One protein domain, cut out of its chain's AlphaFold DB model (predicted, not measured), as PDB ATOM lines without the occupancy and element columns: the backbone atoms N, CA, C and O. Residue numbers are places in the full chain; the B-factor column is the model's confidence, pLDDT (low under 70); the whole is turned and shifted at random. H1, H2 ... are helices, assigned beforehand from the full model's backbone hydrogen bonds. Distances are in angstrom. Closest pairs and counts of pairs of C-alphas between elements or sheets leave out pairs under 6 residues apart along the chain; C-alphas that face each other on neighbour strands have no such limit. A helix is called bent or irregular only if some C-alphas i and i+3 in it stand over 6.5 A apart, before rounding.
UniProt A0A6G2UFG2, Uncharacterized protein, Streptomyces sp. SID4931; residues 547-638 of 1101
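AT A GLANCE: This is residues 547 to 638 of the 1101 residues of an uncharacterized protein of Streptomyces sp. SID4931 (UniProt A0A6G2UFG2). Six short helices make an elongated body in two parts, with H3 and H4 near its middle, H1 and H2 toward one end, and the crosswise pair H5 and H6 making the other end. H1 to H4 form a chain of contacts in which each helix touches the next, while H6 reaches back from H5 until its last residue, Ala 636, is close to Ser 578 of H3. The printed part has 92 residues with six named helices, H1 to H6 in order along the chain, and no named strand: the class is all helix, and the helices that touch are mostly crossed, with one of four such pairs at a shallow tilt. The whole is compact, with a radius of gyration of the C-alphas of 13.0 A, and the C-alphas span 36 by 23 by 23 A.

HOW THE PARTS SIT: H1, residues 548 to 558, touches H2, residues 562 to 572, at a steep tilt of 65 degrees, opposite ways; the closest C-alphas, of Cys 555 and Leu 562, are 6.0 A apart. H2 forms a helical hairpin with H3, residues 577 to 582, at a shallow tilt of 28 degrees, opposite ways, with the C-alphas of Pro 563 and Phe 582 closest at 6.4 A. H3 touches H4, residues 588 to 597, at a tilt of 69 degrees, only just steep; their closest C-alphas, of Phe 582 and Asp 590, are 5.2 A apart. H5, residues 613 to 623, touches H6, residues 627 to 636, about perpendicular at 81 degrees, with the C-alphas of Ala 620 and Ile 627 closest at 5.7 A. H4 is close to but not clearly touching H5, where the closest C-alphas, of Ile 596 and Val 619, are 6.4 A apart. H3 is also close to but not clearly touching H6, with the C-alphas of Ser 578 and Ala 636 closest at 5.8 A. H2 is apart from H5 and H6. Every O i to N i+4 pair is within hydrogen-bond range in H1, H2, H4, H5 and H6; H3 has 0 of 2, with 2 of 3 O i to N i+3 pairs within range.

IN THESE COORDINATES: H1 begins at C-alpha 548 (12.160, 22.130, 39.311) and is 15.4 A long; H2 is 15.5 A and H5 15.6 A. H3 is irregular, its C-alphas 578 and 581 being 7.2 A apart. H4 is 14.3 A long, and H6, 14.2 A, ends at C-alpha 636 (9.638, 15.849, 46.697).

THE WHOLE: The farthest C-alphas, of Leu 572 and Lys 621, are 38.5 A apart, while those of Ala 547 and Gly 638 are 6.0 A apart. The link of residues 598 to 612 is long; the other four are tight. The printed part has no cut, its mean pLDDT is 84.5, and no printed residue is under 70.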
ATOM      1  N   ALA A 547      16.513  23.262  41.102       82.69
ATOM      2  CA  ALA A 547      15.125  23.318  41.542       82.69
ATOM      3  C   ALA A 547      14.145  23.208  40.345       82.69
ATOM      4  O   ALA A 547      14.269  23.985  39.388       82.69
ATOM      5  N   PRO A 548      13.116  22.338  40.403       86.44
ATOM      6  CA  PRO A 548      12.160  22.130  39.311       86.44
ATOM      7  C   PRO A 548      11.488  23.393  38.762       86.44
ATOM      8  O   PRO A 548      11.310  23.536  37.552       86.44
ATOM      9  N   TYR A 549      11.155  24.353  39.633       84.19
ATOM     10  CA  TYR A 549      10.552  25.624  39.216       84.19
ATOM     11  C   TYR A 549      11.483  26.448  38.303       84.19
ATOM     12  O   TYR A 549      11.005  27.193  37.447       84.19
ATOM     13  N   ARG A 550      12.813  26.316  38.463       82.56
ATOM     14  CA  ARG A 550      13.810  26.989  37.612       82.56
ATOM     15  C   ARG A 550      13.897  26.329  36.253       82.56
ATOM     16  O   ARG A 550      13.879  27.034  35.254       82.56
ATOM     17  N   LEU A 551      13.937  24.997  36.221       87.25
ATOM     18  CA  LEU A 551      13.927  24.237  34.972       87.25
ATOM     19  C   LEU A 551      12.701  24.608  34.132       87.25
ATOM     20  O   LEU A 551      12.856  24.934  32.960       87.25
ATOM     21  N   LEU A 552      11.517  24.664  34.750       86.19
ATOM     22  CA  LEU A 552      10.287  25.127  34.101       86.19
ATOM     23  C   LEU A 552      10.418  26.570  33.583       86.19
ATOM     24  O   LEU A 552      10.246  26.808  32.392       86.19
ATOM     25  N   SER A 553      10.796  27.518  34.447       83.38
ATOM     26  CA  SER A 553      10.926  28.943  34.091       83.38
ATOM     27  C   SER A 553      11.910  29.195  32.943       83.38
ATOM     28  O   SER A 553      11.606  29.941  32.009       83.38
ATOM     29  N   SER A 554      13.089  28.575  32.999       81.81
ATOM     30  CA  SER A 554      14.147  28.765  32.007       81.81
ATOM     31  C   SER A 554      13.836  28.045  30.696       81.81
ATOM     32  O   SER A 554      14.090  28.610  29.634       81.81
ATOM     33  N   CYS A 555      13.241  26.844  30.736       84.81
ATOM     34  CA  CYS A 555      12.830  26.134  29.520       84.81
ATOM     35  C   CYS A 555      11.678  26.846  28.806       84.81
ATOM     36  O   CYS A 555      11.748  27.009  27.589       84.81
ATOM     37  N   ASP A 556      10.668  27.322  29.544       80.94
ATOM     38  CA  ASP A 556       9.542  28.071  28.972       80.94
ATOM     39  C   ASP A 556      10.029  29.355  28.285       80.94
ATOM     40  O   ASP A 556       9.604  29.674  27.175       80.94
ATOM     41  N   ARG A 557      10.964  30.078  28.920       77.25
ATOM     42  CA  ARG A 557      11.532  31.320  28.376       77.25
ATOM     43  C   ARG A 557      12.399  31.082  27.142       77.25
ATOM     44  O   ARG A 557      12.308  31.841  26.183       77.25
ATOM     45  N   ALA A 558      13.234  30.045  27.172       74.94
ATOM     46  CA  ALA A 558      14.161  29.722  26.088       74.94
ATOM     47  C   ALA A 558      13.526  28.876  24.965       74.94
ATOM     48  O   ALA A 558      14.180  28.616  23.957       74.94
ATOM     49  N   GLY A 559      12.273  28.431  25.122       81.31
ATOM     50  CA  GLY A 559      11.599  27.550  24.165       81.31
ATOM     51  C   GLY A 559      12.217  26.149  24.079       81.31
ATOM     52  O   GLY A 559      12.185  25.529  23.015       81.31
ATOM     53  N   LEU A 560      12.812  25.655  25.170       85.12
ATOM     54  CA  LEU A 560      13.497  24.359  25.219       85.12
ATOM     55  C   LEU A 560      12.553  23.232  25.650       85.12
ATOM     56  O   LEU A 560      11.684  23.405  26.506       85.12
ATOM     57  N   ALA A 561      12.766  22.032  25.103       87.81
ATOM     58  CA  ALA A 561      12.040  20.842  25.528       87.81
ATOM     59  C   ALA A 561      12.540  20.371  26.905       87.81
ATOM     60  O   ALA A 561      13.629  19.808  27.021       87.81
ATOM     61  N   LEU A 562      11.721  20.559  27.944       89.06
ATOM     62  CA  LEU A 562      12.058  20.208  29.329       89.06
ATOM     63  C   LEU A 562      12.580  18.761  29.516       89.06
ATOM     64  O   LEU A 562      13.591  18.604  30.203       89.06
ATOM     65  N   PRO A 563      12.007  17.711  28.883       90.19
ATOM     66  CA  PRO A 563      12.551  16.352  28.992       90.19
ATOM     67  C   PRO A 563      13.986  16.213  28.464       90.19
ATOM     68  O   PRO A 563      14.763  15.411  28.980       90.19
ATOM     69  N   GLU A 564      14.356  16.991  27.444       88.19
ATOM     70  CA  GLU A 564      15.708  16.971  26.882       88.19
ATOM     71  C   GLU A 564      16.711  17.618  27.836       88.19
ATOM     72  O   GLU A 564      17.774  17.055  28.093       88.19
ATOM     73  N   VAL A 565      16.330  18.746  28.443       88.69
ATOM     74  CA  VAL A 565      17.139  19.419  29.466       88.69
ATOM     75  C   VAL A 565      17.348  18.508  30.676       88.69
ATOM     76  O   VAL A 565      18.479  18.369  31.138       88.69
ATOM     77  N   ILE A 566      16.303  17.816  31.144       90.38
ATOM     78  CA  ILE A 566      16.400  16.897  32.287       90.38
ATOM     79  C   ILE A 566      17.353  15.737  31.994       90.38
ATOM     80  O   ILE A 566      18.250  15.466  32.793       90.38
ATOM     81  N   ARG A 567      17.199  15.070  30.841       89.19
ATOM     82  CA  ARG A 567      18.096  13.975  30.433       89.19
ATOM     83  C   ARG A 567      19.538  14.453  30.306       89.19
ATOM     84  O   ARG A 567      20.456  13.743  30.716       89.19
ATOM     85  N   ARG A 568      19.742  15.665  29.786       87.88
ATOM     86  CA  ARG A 568      21.078  16.230  29.630       87.88
ATOM     87  C   ARG A 568      21.734  16.542  30.973       87.88
ATOM     88  O   ARG A 568      22.865  16.114  31.186       87.88
ATOM     89  N   PHE A 569      21.035  17.207  31.888       88.50
ATOM     90  CA  PHE A 569      21.555  17.491  33.230       88.50
ATOM     91  C   PHE A 569      21.834  16.207  34.026       88.50
ATOM     92  O   PHE A 569      22.885  16.106  34.657       88.50
ATOM     93  N   ALA A 570      20.976  15.188  33.907       87.94
ATOM     94  CA  ALA A 570      21.225  13.876  34.503       87.94
ATOM     95  C   ALA A 570      22.505  13.223  33.939       87.94
ATOM     96  O   ALA A 570      23.317  12.708  34.700       87.94
ATOM     97  N   SER A 571      22.743  13.307  32.620       86.94
ATOM     98  CA  SER A 571      23.973  12.779  32.000       86.94
ATOM     99  C   SER A 571      25.254  13.508  32.426       86.94
ATOM    100  O   SER A 571      26.334  12.929  32.360       86.94
ATOM    101  N   LEU A 572      25.142  14.762  32.877       84.31
ATOM    102  CA  LEU A 572      26.265  15.549  33.401       84.31
ATOM    103  C   LEU A 572      26.583  15.230  34.872       84.31
ATOM    104  O   LEU A 572      27.660  15.593  35.351       84.31
ATOM    105  N   GLY A 573      25.681  14.521  35.561       84.50
ATOM    106  CA  GLY A 573      25.821  14.108  36.957       84.50
ATOM    107  C   GLY A 573      25.093  14.995  37.974       84.50
ATOM    108  O   GLY A 573      25.394  14.901  39.159       84.50
ATOM    109  N   TYR A 574      24.159  15.855  37.551       88.12
ATOM    110  CA  TYR A 574      23.282  16.584  38.482       88.12
ATOM    111  C   TYR A 574      22.167  15.675  39.020       88.12
ATOM    112  O   TYR A 574      21.682  14.794  38.305       88.12
ATOM    113  N   ALA A 575      21.732  15.919  40.257       88.94
ATOM    114  CA  ALA A 575      20.638  15.187  40.892       88.94
ATOM    115  C   ALA A 575      19.283  15.666  40.333       88.94
ATOM    116  O   ALA A 575      18.819  16.773  40.609       88.94
ATOM    117  N   MET A 576      18.654  14.847  39.487       90.44
ATOM    118  CA  MET A 576      17.446  15.214  38.730       90.44
ATOM    119  C   MET A 576      16.181  14.478  39.193       90.44
ATOM    120  O   MET A 576      15.130  14.596  38.559       90.44
ATOM    121  N   GLU A 577      16.249  13.744  40.303       88.06
ATOM    122  CA  GLU A 577      15.187  12.868  40.810       88.06
ATOM    123  C   GLU A 577      13.879  13.630  41.055       88.06
ATOM    124  O   GLU A 577      12.801  13.162  40.682       88.06
ATOM    125  N   SER A 578      13.974  14.847  41.599       84.31
ATOM    126  CA  SER A 578      12.836  15.746  41.850       84.31
ATOM    127  C   SER A 578      12.148  16.244  40.571       84.31
ATOM    128  O   SER A 578      11.021  16.738  40.617       84.31
ATOM    129  N   SER A 579      12.813  16.110  39.419       88.06
ATOM    130  CA  SER A 579      12.350  16.591  38.114       88.06
ATOM    131  C   SER A 579      11.926  15.468  37.163       88.06
ATOM    132  O   SER A 579      11.358  15.750  36.110       88.06
ATOM    133  N   PHE A 580      12.129  14.190  37.503       89.38
ATOM    134  CA  PHE A 580      11.748  13.077  36.622       89.38
ATOM    135  C   PHE A 580      10.245  12.990  36.343       89.38
ATOM    136  O   PHE A 580       9.852  12.470  35.300       89.38
ATOM    137  N   VAL A 581       9.409  13.594  37.193       88.44
ATOM    138  CA  VAL A 581       7.964  13.747  36.952       88.44
ATOM    139  C   VAL A 581       7.640  14.480  35.642       88.44
ATOM    140  O   VAL A 581       6.553  14.298  35.103       88.44
ATOM    141  N   PHE A 582       8.575  15.275  35.108       89.94
ATOM    142  CA  PHE A 582       8.404  16.046  33.874       89.94
ATOM    143  C   PHE A 582       8.948  15.342  32.613       89.94
ATOM    144  O   PHE A 582       8.914  15.937  31.536       89.94
ATOM    145  N   LEU A 583       9.464  14.106  32.710       89.25
ATOM    146  CA  LEU A 583       9.997  13.358  31.555       89.25
ATOM    147  C   LEU A 583       8.911  12.907  30.568       89.25
ATOM    148  O   LEU A 583       9.200  12.754  29.381       89.25
ATOM    149  N   GLU A 584       7.679  12.729  31.048       88.75
ATOM    150  CA  GLU A 584       6.504  12.369  30.249       88.75
ATOM    151  C   GLU A 584       5.498  13.533  30.240       88.75
ATOM    152  O   GLU A 584       4.620  13.601  31.114       88.75
ATOM    153  N   PRO A 585       5.615  14.472  29.277       85.88
ATOM    154  CA  PRO A 585       4.719  15.616  29.183       85.88
ATOM    155  C   PRO A 585       3.258  15.182  29.077       85.88
ATOM    156  O   PRO A 585       2.892  14.356  28.241       85.88
ATOM    157  N   GLY A 586       2.400  15.769  29.907       82.75
ATOM    158  CA  GLY A 586       0.972  15.486  29.922       82.75
ATOM    159  C   GLY A 586       0.560  14.254  30.729       82.75
ATOM    160  O   GLY A 586      -0.643  13.979  30.772       82.75
ATOM    161  N   SER A 587       1.485  13.556  31.396       90.75
ATOM    162  CA  SER A 587       1.158  12.544  32.409       90.75
ATOM    163  C   SER A 587       0.409  13.160  33.605       90.75
ATOM    164  O   SER A 587       0.424  14.375  33.823       90.75
ATOM    165  N   GLU A 588      -0.273  12.336  34.403       87.38
ATOM    166  CA  GLU A 588      -0.963  12.811  35.613       87.38
ATOM    167  C   GLU A 588       0.017  13.415  36.635       87.38
ATOM    168  O   GLU A 588      -0.283  14.436  37.260       87.38
ATOM    169  N   ALA A 589       1.218  12.836  36.740       85.62
ATOM    170  CA  ALA A 589       2.294  13.333  37.590       85.62
ATOM    171  C   ALA A 589       2.795  14.719  37.141       85.62
ATOM    172  O   ALA A 589       2.878  15.623  37.974       85.62
ATOM    173  N   ASP A 590       3.040  14.922  35.840       89.06
ATOM    174  CA  ASP A 590       3.435  16.218  35.258       89.06
ATOM    175  C   ASP A 590       2.367  17.295  35.506       89.06
ATOM    176  O   ASP A 590       2.659  18.368  36.045       89.06
ATOM    177  N   ARG A 591       1.096  16.994  35.199       88.56
ATOM    178  CA  ARG A 591      -0.022  17.935  35.409       88.56
ATOM    179  C   ARG A 591      -0.153  18.341  36.874       88.56
ATOM    180  O   ARG A 591      -0.345  19.520  37.167       88.56
ATOM    181  N   THR A 592      -0.032  17.378  37.784       88.19
ATOM    182  CA  THR A 592      -0.125  17.626  39.227       88.19
ATOM    183  C   THR A 592       1.052  18.466  39.717       88.19
ATOM    184  O   THR A 592       0.846  19.441  40.438       88.19
ATOM    185  N   ALA A 593       2.277  18.156  39.286       88.50
ATOM    186  CA  ALA A 593       3.469  18.910  39.663       88.50
ATOM    187  C   ALA A 593       3.419  20.366  39.164       88.50
ATOM    188  O   ALA A 593       3.644  21.287  39.950       88.50
ATOM    189  N   ARG A 594       3.034  20.603  37.900       89.75
ATOM    190  CA  ARG A 594       2.847  21.964  37.355       89.75
ATOM    191  C   ARG A 594       1.767  22.742  38.099       89.75
ATOM    192  O   ARG A 594       1.937  23.928  38.365       89.75
ATOM    193  N   LEU A 595       0.667  22.083  38.464       90.25
ATOM    194  CA  LEU A 595      -0.414  22.715  39.218       90.25
ATOM    195  C   LEU A 595       0.053  23.148  40.613       90.25
ATOM    196  O   LEU A 595      -0.234  24.271  41.015       90.25
ATOM    197  N   ILE A 596       0.806  22.300  41.322       88.00
ATOM    198  CA  ILE A 596       1.338  22.598  42.663       88.00
ATOM    199  C   ILE A 596       2.370  23.740  42.624       88.00
ATOM    200  O   ILE A 596       2.387  24.580  43.528       88.00
ATOM    201  N   LEU A 597       3.218  23.779  41.587       87.94
ATOM    202  CA  LEU A 597       4.279  24.780  41.423       87.94
ATOM    203  C   LEU A 597       3.789  26.126  40.862       87.94
ATOM    204  O   LEU A 597       4.517  27.112  40.968       87.94
ATOM    205  N   SER A 598       2.592  26.199  40.275       90.00
ATOM    206  CA  SER A 598       2.009  27.457  39.784       90.00
ATOM    207  C   SER A 598       1.510  28.322  40.943       90.00
ATOM    208  O   SER A 598       0.718  27.872  41.773       90.00
ATOM    209  N   ALA A 599       1.887  29.605  40.956       83.75
ATOM    210  CA  ALA A 599       1.401  30.567  41.947       83.75
ATOM    211  C   ALA A 599      -0.128  30.757  41.916       83.75
ATOM    212  O   ALA A 599      -0.723  31.151  42.917       83.75
ATOM    213  N   LYS A 600      -0.768  30.486  40.771       84.56
ATOM    214  CA  LYS A 600      -2.221  30.609  40.570       84.56
ATOM    215  C   LYS A 600      -2.957  29.268  40.593       84.56
ATOM    216  O   LYS A 600      -4.178  29.257  40.460       84.56
ATOM    217  N   LEU A 601      -2.242  28.151  40.763       86.81
ATOM    218  CA  LEU A 601      -2.788  26.790  40.680       86.81
ATOM    219  C   LEU A 601      -3.483  26.481  39.340       86.81
ATOM    220  O   LEU A 601      -4.435  25.699  39.283       86.81
ATOM    221  N   ASP A 602      -3.012  27.101  38.258       88.06
ATOM    222  CA  ASP A 602      -3.511  26.927  36.886       88.06
ATOM    223  C   ASP A 602      -2.578  26.072  36.010       88.06
ATOM    224  O   ASP A 602      -2.887  25.798  34.850       88.06
ATOM    225  N   GLY A 603      -1.448  25.625  36.566       86.19
ATOM    226  CA  GLY A 603      -0.429  24.873  35.835       86.19
ATOM    227  C   GLY A 603       0.387  25.718  34.853       86.19
ATOM    228  O   GLY A 603       1.057  25.146  33.998       86.19
ATOM    229  N   GLN A 604       0.321  27.048  34.960       85.31
ATOM    230  CA  GLN A 604       1.058  28.011  34.145       85.31
ATOM    231  C   GLN A 604       1.969  28.889  35.016       85.31
ATOM    232  O   GLN A 604       1.795  28.996  36.232       85.31
ATOM    233  N   ALA A 605       2.943  29.546  34.382       78.94
ATOM    234  CA  ALA A 605       3.788  30.543  35.034       78.94
ATOM    235  C   ALA A 605       2.943  31.706  35.619       78.94
ATOM    236  O   ALA A 605       1.921  32.083  35.037       78.94
ATOM    237  N   PRO A 606       3.366  32.341  36.731       82.06
ATOM    238  CA  PRO A 606       4.682  32.243  37.371       82.06
ATOM    239  C   PRO A 606       4.847  31.038  38.314       82.06
ATOM    240  O   PRO A 606       3.958  30.712  39.101       82.06
ATOM    241  N   TRP A 607       6.028  30.413  38.251       85.31
ATOM    242  CA  TRP A 607       6.419  29.255  39.061       85.31
ATOM    243  C   TRP A 607       6.956  29.674  40.441       85.31
ATOM    244  O   TRP A 607       7.687  30.660  40.559       85.31
ATOM    245  N   LEU A 608       6.612  28.932  41.493       79.19
ATOM    246  CA  LEU A 608       6.930  29.277  42.882       79.19
ATOM    247  C   LEU A 608       8.341  28.858  43.309       79.19
ATOM    248  O   LEU A 608       8.706  27.689  43.214       79.19
ATOM    249  N   ARG A 609       9.089  29.813  43.884       73.94
ATOM    250  CA  ARG A 609      10.377  29.574  44.569       73.94
ATOM    251  C   ARG A 609      10.197  29.089  46.013       73.94
ATOM    252  O   ARG A 609      10.970  28.261  46.476       73.94
ATOM    253  N   VAL A 610       9.200  29.621  46.724       72.12
ATOM    254  CA  VAL A 610       8.893  29.304  48.131       72.12
ATOM    255  C   VAL A 610       7.384  29.130  48.280       72.12
ATOM    256  O   VAL A 610       6.616  29.905  47.709       72.12
ATOM    257  N   ALA A 611       6.958  28.136  49.061       73.75
ATOM    258  CA  ALA A 611       5.553  27.927  49.400       73.75
ATOM    259  C   ALA A 611       5.264  28.413  50.828       73.75
ATOM    260  O   ALA A 611       5.872  27.946  51.790       73.75
ATOM    261  N   ASN A 612       4.311  29.334  50.972       73.00
ATOM    262  CA  ASN A 612       3.802  29.776  52.270       73.00
ATOM    263  C   ASN A 612       2.578  28.941  52.705       73.00
ATOM    264  O   ASN A 612       2.037  28.128  51.950       73.00
ATOM    265  N   VAL A 613       2.115  29.149  53.941       71.44
ATOM    266  CA  VAL A 613       0.995  28.387  54.522       71.44
ATOM    267  C   VAL A 613      -0.311  28.579  53.736       71.44
ATOM    268  O   VAL A 613      -1.097  27.637  53.616       71.44
ATOM    269  N   SER A 614      -0.551  29.764  53.166       71.75
ATOM    270  CA  SER A 614      -1.747  30.021  52.353       71.75
ATOM    271  C   SER A 614      -1.727  29.236  51.040       71.75
ATOM    272  O   SER A 614      -2.752  28.653  50.684       71.75
ATOM    273  N   HIS A 615      -0.570  29.129  50.376       78.94
ATOM    274  CA  HIS A 615      -0.406  28.311  49.173       78.94
ATOM    275  C   HIS A 615      -0.635  26.825  49.456       78.94
ATOM    276  O   HIS A 615      -1.413  26.175  48.762       78.94
ATOM    277  N   ILE A 616      -0.051  26.295  50.537       80.94
ATOM    278  CA  ILE A 616      -0.225  24.888  50.945       80.94
ATOM    279  C   ILE A 616      -1.711  24.560  51.171       80.94
ATOM    280  O   ILE A 616      -2.200  23.528  50.713       80.94
ATOM    281  N   ARG A 617      -2.459  25.454  51.834       76.19
ATOM    282  CA  ARG A 617      -3.910  25.292  52.045       76.19
ATOM    283  C   ARG A 617      -4.702  25.364  50.740       76.19
ATOM    284  O   ARG A 617      -5.667  24.617  50.577       76.19
ATOM    285  N   ALA A 618      -4.316  26.251  49.825       79.44
ATOM    286  CA  ALA A 618      -4.969  26.388  48.528       79.44
ATOM    287  C   ALA A 618      -4.781  25.127  47.668       79.44
ATOM    288  O   ALA A 618      -5.754  24.635  47.095       79.44
ATOM    289  N   VAL A 619      -3.573  24.550  47.660       85.44
ATOM    290  CA  VAL A 619      -3.271  23.271  46.997       85.44
ATOM    291  C   VAL A 619      -4.089  22.129  47.605       85.44
ATOM    292  O   VAL A 619      -4.753  21.407  46.863       85.44
ATOM    293  N   ALA A 620      -4.103  22.005  48.939       86.81
ATOM    294  CA  ALA A 620      -4.864  20.972  49.650       86.81
ATOM    295  C   ALA A 620      -6.351  20.998  49.266       86.81
ATOM    296  O   ALA A 620      -6.931  19.970  48.933       86.81
ATOM    297  N   LYS A 621      -6.950  22.196  49.222       86.75
ATOM    298  CA  LYS A 621      -8.345  22.387  48.808       86.75
ATOM    299  C   LYS A 621      -8.574  22.070  47.328       86.75
ATOM    300  O   LYS A 621      -9.633  21.571  46.967       86.75
ATOM    301  N   ARG A 622      -7.626  22.419  46.455       88.38
ATOM    302  CA  ARG A 622      -7.775  22.285  44.998       88.38
ATOM    303  C   ARG A 622      -7.649  20.842  44.515       88.38
ATOM    304  O   ARG A 622      -8.292  20.501  43.521       88.38
ATOM    305  N   LEU A 623      -6.801  20.061  45.182       86.56
ATOM    306  CA  LEU A 623      -6.518  18.656  44.883       86.56
ATOM    307  C   LEU A 623      -7.286  17.677  45.784       86.56
ATOM    308  O   LEU A 623      -7.221  16.483  45.534       86.56
ATOM    309  N   ASP A 624      -8.002  18.181  46.793       89.00
ATOM    310  CA  ASP A 624      -8.739  17.388  47.785       89.00
ATOM    311  C   ASP A 624      -7.857  16.360  48.521       89.00
ATOM    312  O   ASP A 624      -8.214  15.198  48.693       89.00
ATOM    313  N   ILE A 625      -6.665  16.799  48.945       88.38
ATOM    314  CA  ILE A 625      -5.683  15.967  49.661       88.38
ATOM    315  C   ILE A 625      -5.259  16.597  51.000       88.38
ATOM    316  O   ILE A 625      -5.260  17.828  51.136       88.38
ATOM    317  N   PRO A 626      -4.858  15.795  52.006       80.88
ATOM    318  CA  PRO A 626      -4.435  16.300  53.311       80.88
ATOM    319  C   PRO A 626      -3.191  17.199  53.239       80.88
ATOM    320  O   PRO A 626      -2.253  16.938  52.489       80.88
ATOM    321  N   ILE A 627      -3.123  18.218  54.106       73.62
ATOM    322  CA  ILE A 627      -1.964  19.130  54.215       73.62
ATOM    323  C   ILE A 627      -0.617  18.389  54.369       73.62
ATOM    324  O   ILE A 627       0.340  18.803  53.713       73.62
ATOM    325  N   PRO A 628      -0.487  17.315  55.179       77.25
ATOM    326  CA  PRO A 628       0.758  16.547  55.249       77.25
ATOM    327  C   PRO A 628       1.192  15.978  53.893       77.25
ATOM    328  O   PRO A 628       2.365  16.063  53.545       77.25
ATOM    329  N   GLU A 629       0.246  15.489  53.090       82.69
ATOM    330  CA  GLU A 629       0.525  14.950  51.758       82.69
ATOM    331  C   GLU A 629       0.974  16.049  50.783       82.69
ATOM    332  O   GLU A 629       1.914  15.859  50.013       82.69
ATOM    333  N   VAL A 630       0.374  17.243  50.864       81.25
ATOM    334  CA  VAL A 630       0.825  18.419  50.098       81.25
ATOM    335  C   VAL A 630       2.264  18.796  50.454       81.25
ATOM    336  O   VAL A 630       3.051  19.124  49.566       81.25
ATOM    337  N   ARG A 631       2.629  18.742  51.742       80.12
ATOM    338  CA  ARG A 631       3.995  19.038  52.201       80.12
ATOM    339  C   ARG A 631       4.996  18.014  51.672       80.12
ATOM    340  O   ARG A 631       6.047  18.421  51.191       80.12
ATOM    341  N   GLU A 632       4.657  16.728  51.689       84.12
ATOM    342  CA  GLU A 632       5.507  15.685  51.104       84.12
ATOM    343  C   GLU A 632       5.678  15.873  49.590       84.12
ATOM    344  O   GLU A 632       6.803  15.839  49.096       84.12
ATOM    345  N   LYS A 633       4.602  16.183  48.849       85.62
ATOM    346  CA  LYS A 633       4.686  16.469  47.402       85.62
ATOM    347  C   LYS A 633       5.528  17.717  47.096       85.62
ATOM    348  O   LYS A 633       6.326  17.693  46.166       85.62
ATOM    349  N   LEU A 634       5.402  18.793  47.879       84.50
ATOM    350  CA  LEU A 634       6.230  20.002  47.732       84.50
ATOM    351  C   LEU A 634       7.710  19.731  48.041       84.50
ATOM    352  O   LEU A 634       8.584  20.208  47.320       84.50
ATOM    353  N   LYS A 635       7.989  18.935  49.078       83.50
ATOM    354  CA  LYS A 635       9.347  18.525  49.449       83.50
ATOM    355  C   LYS A 635       9.977  17.624  48.384       83.50
ATOM    356  O   LYS A 635      11.141  17.814  48.048       83.50
ATOM    357  N   ALA A 636       9.205  16.698  47.810       84.25
ATOM    358  CA  ALA A 636       9.638  15.849  46.697       84.25
ATOM    359  C   ALA A 636       9.978  16.663  45.434       84.25
ATOM    360  O   ALA A 636      10.884  16.298  44.691       84.25
ATOM    361  N   LEU A 637       9.308  17.801  45.227       84.50
ATOM    362  CA  LEU A 637       9.610  18.772  44.167       84.50
ATOM    363  C   LEU A 637      10.713  19.777  44.558       84.50
ATOM    364  O   LEU A 637      10.877  20.799  43.893       84.50
ATOM    365  N   GLY A 638      11.463  19.526  45.636       75.38
ATOM    366  CA  GLY A 638      12.607  20.346  46.040       75.38
ATOM    367  C   GLY A 638      12.256  21.742  46.567       75.38
ATOM    368  O   GLY A 638      13.133  22.603  46.610       75.38
TER     369      GLY A 638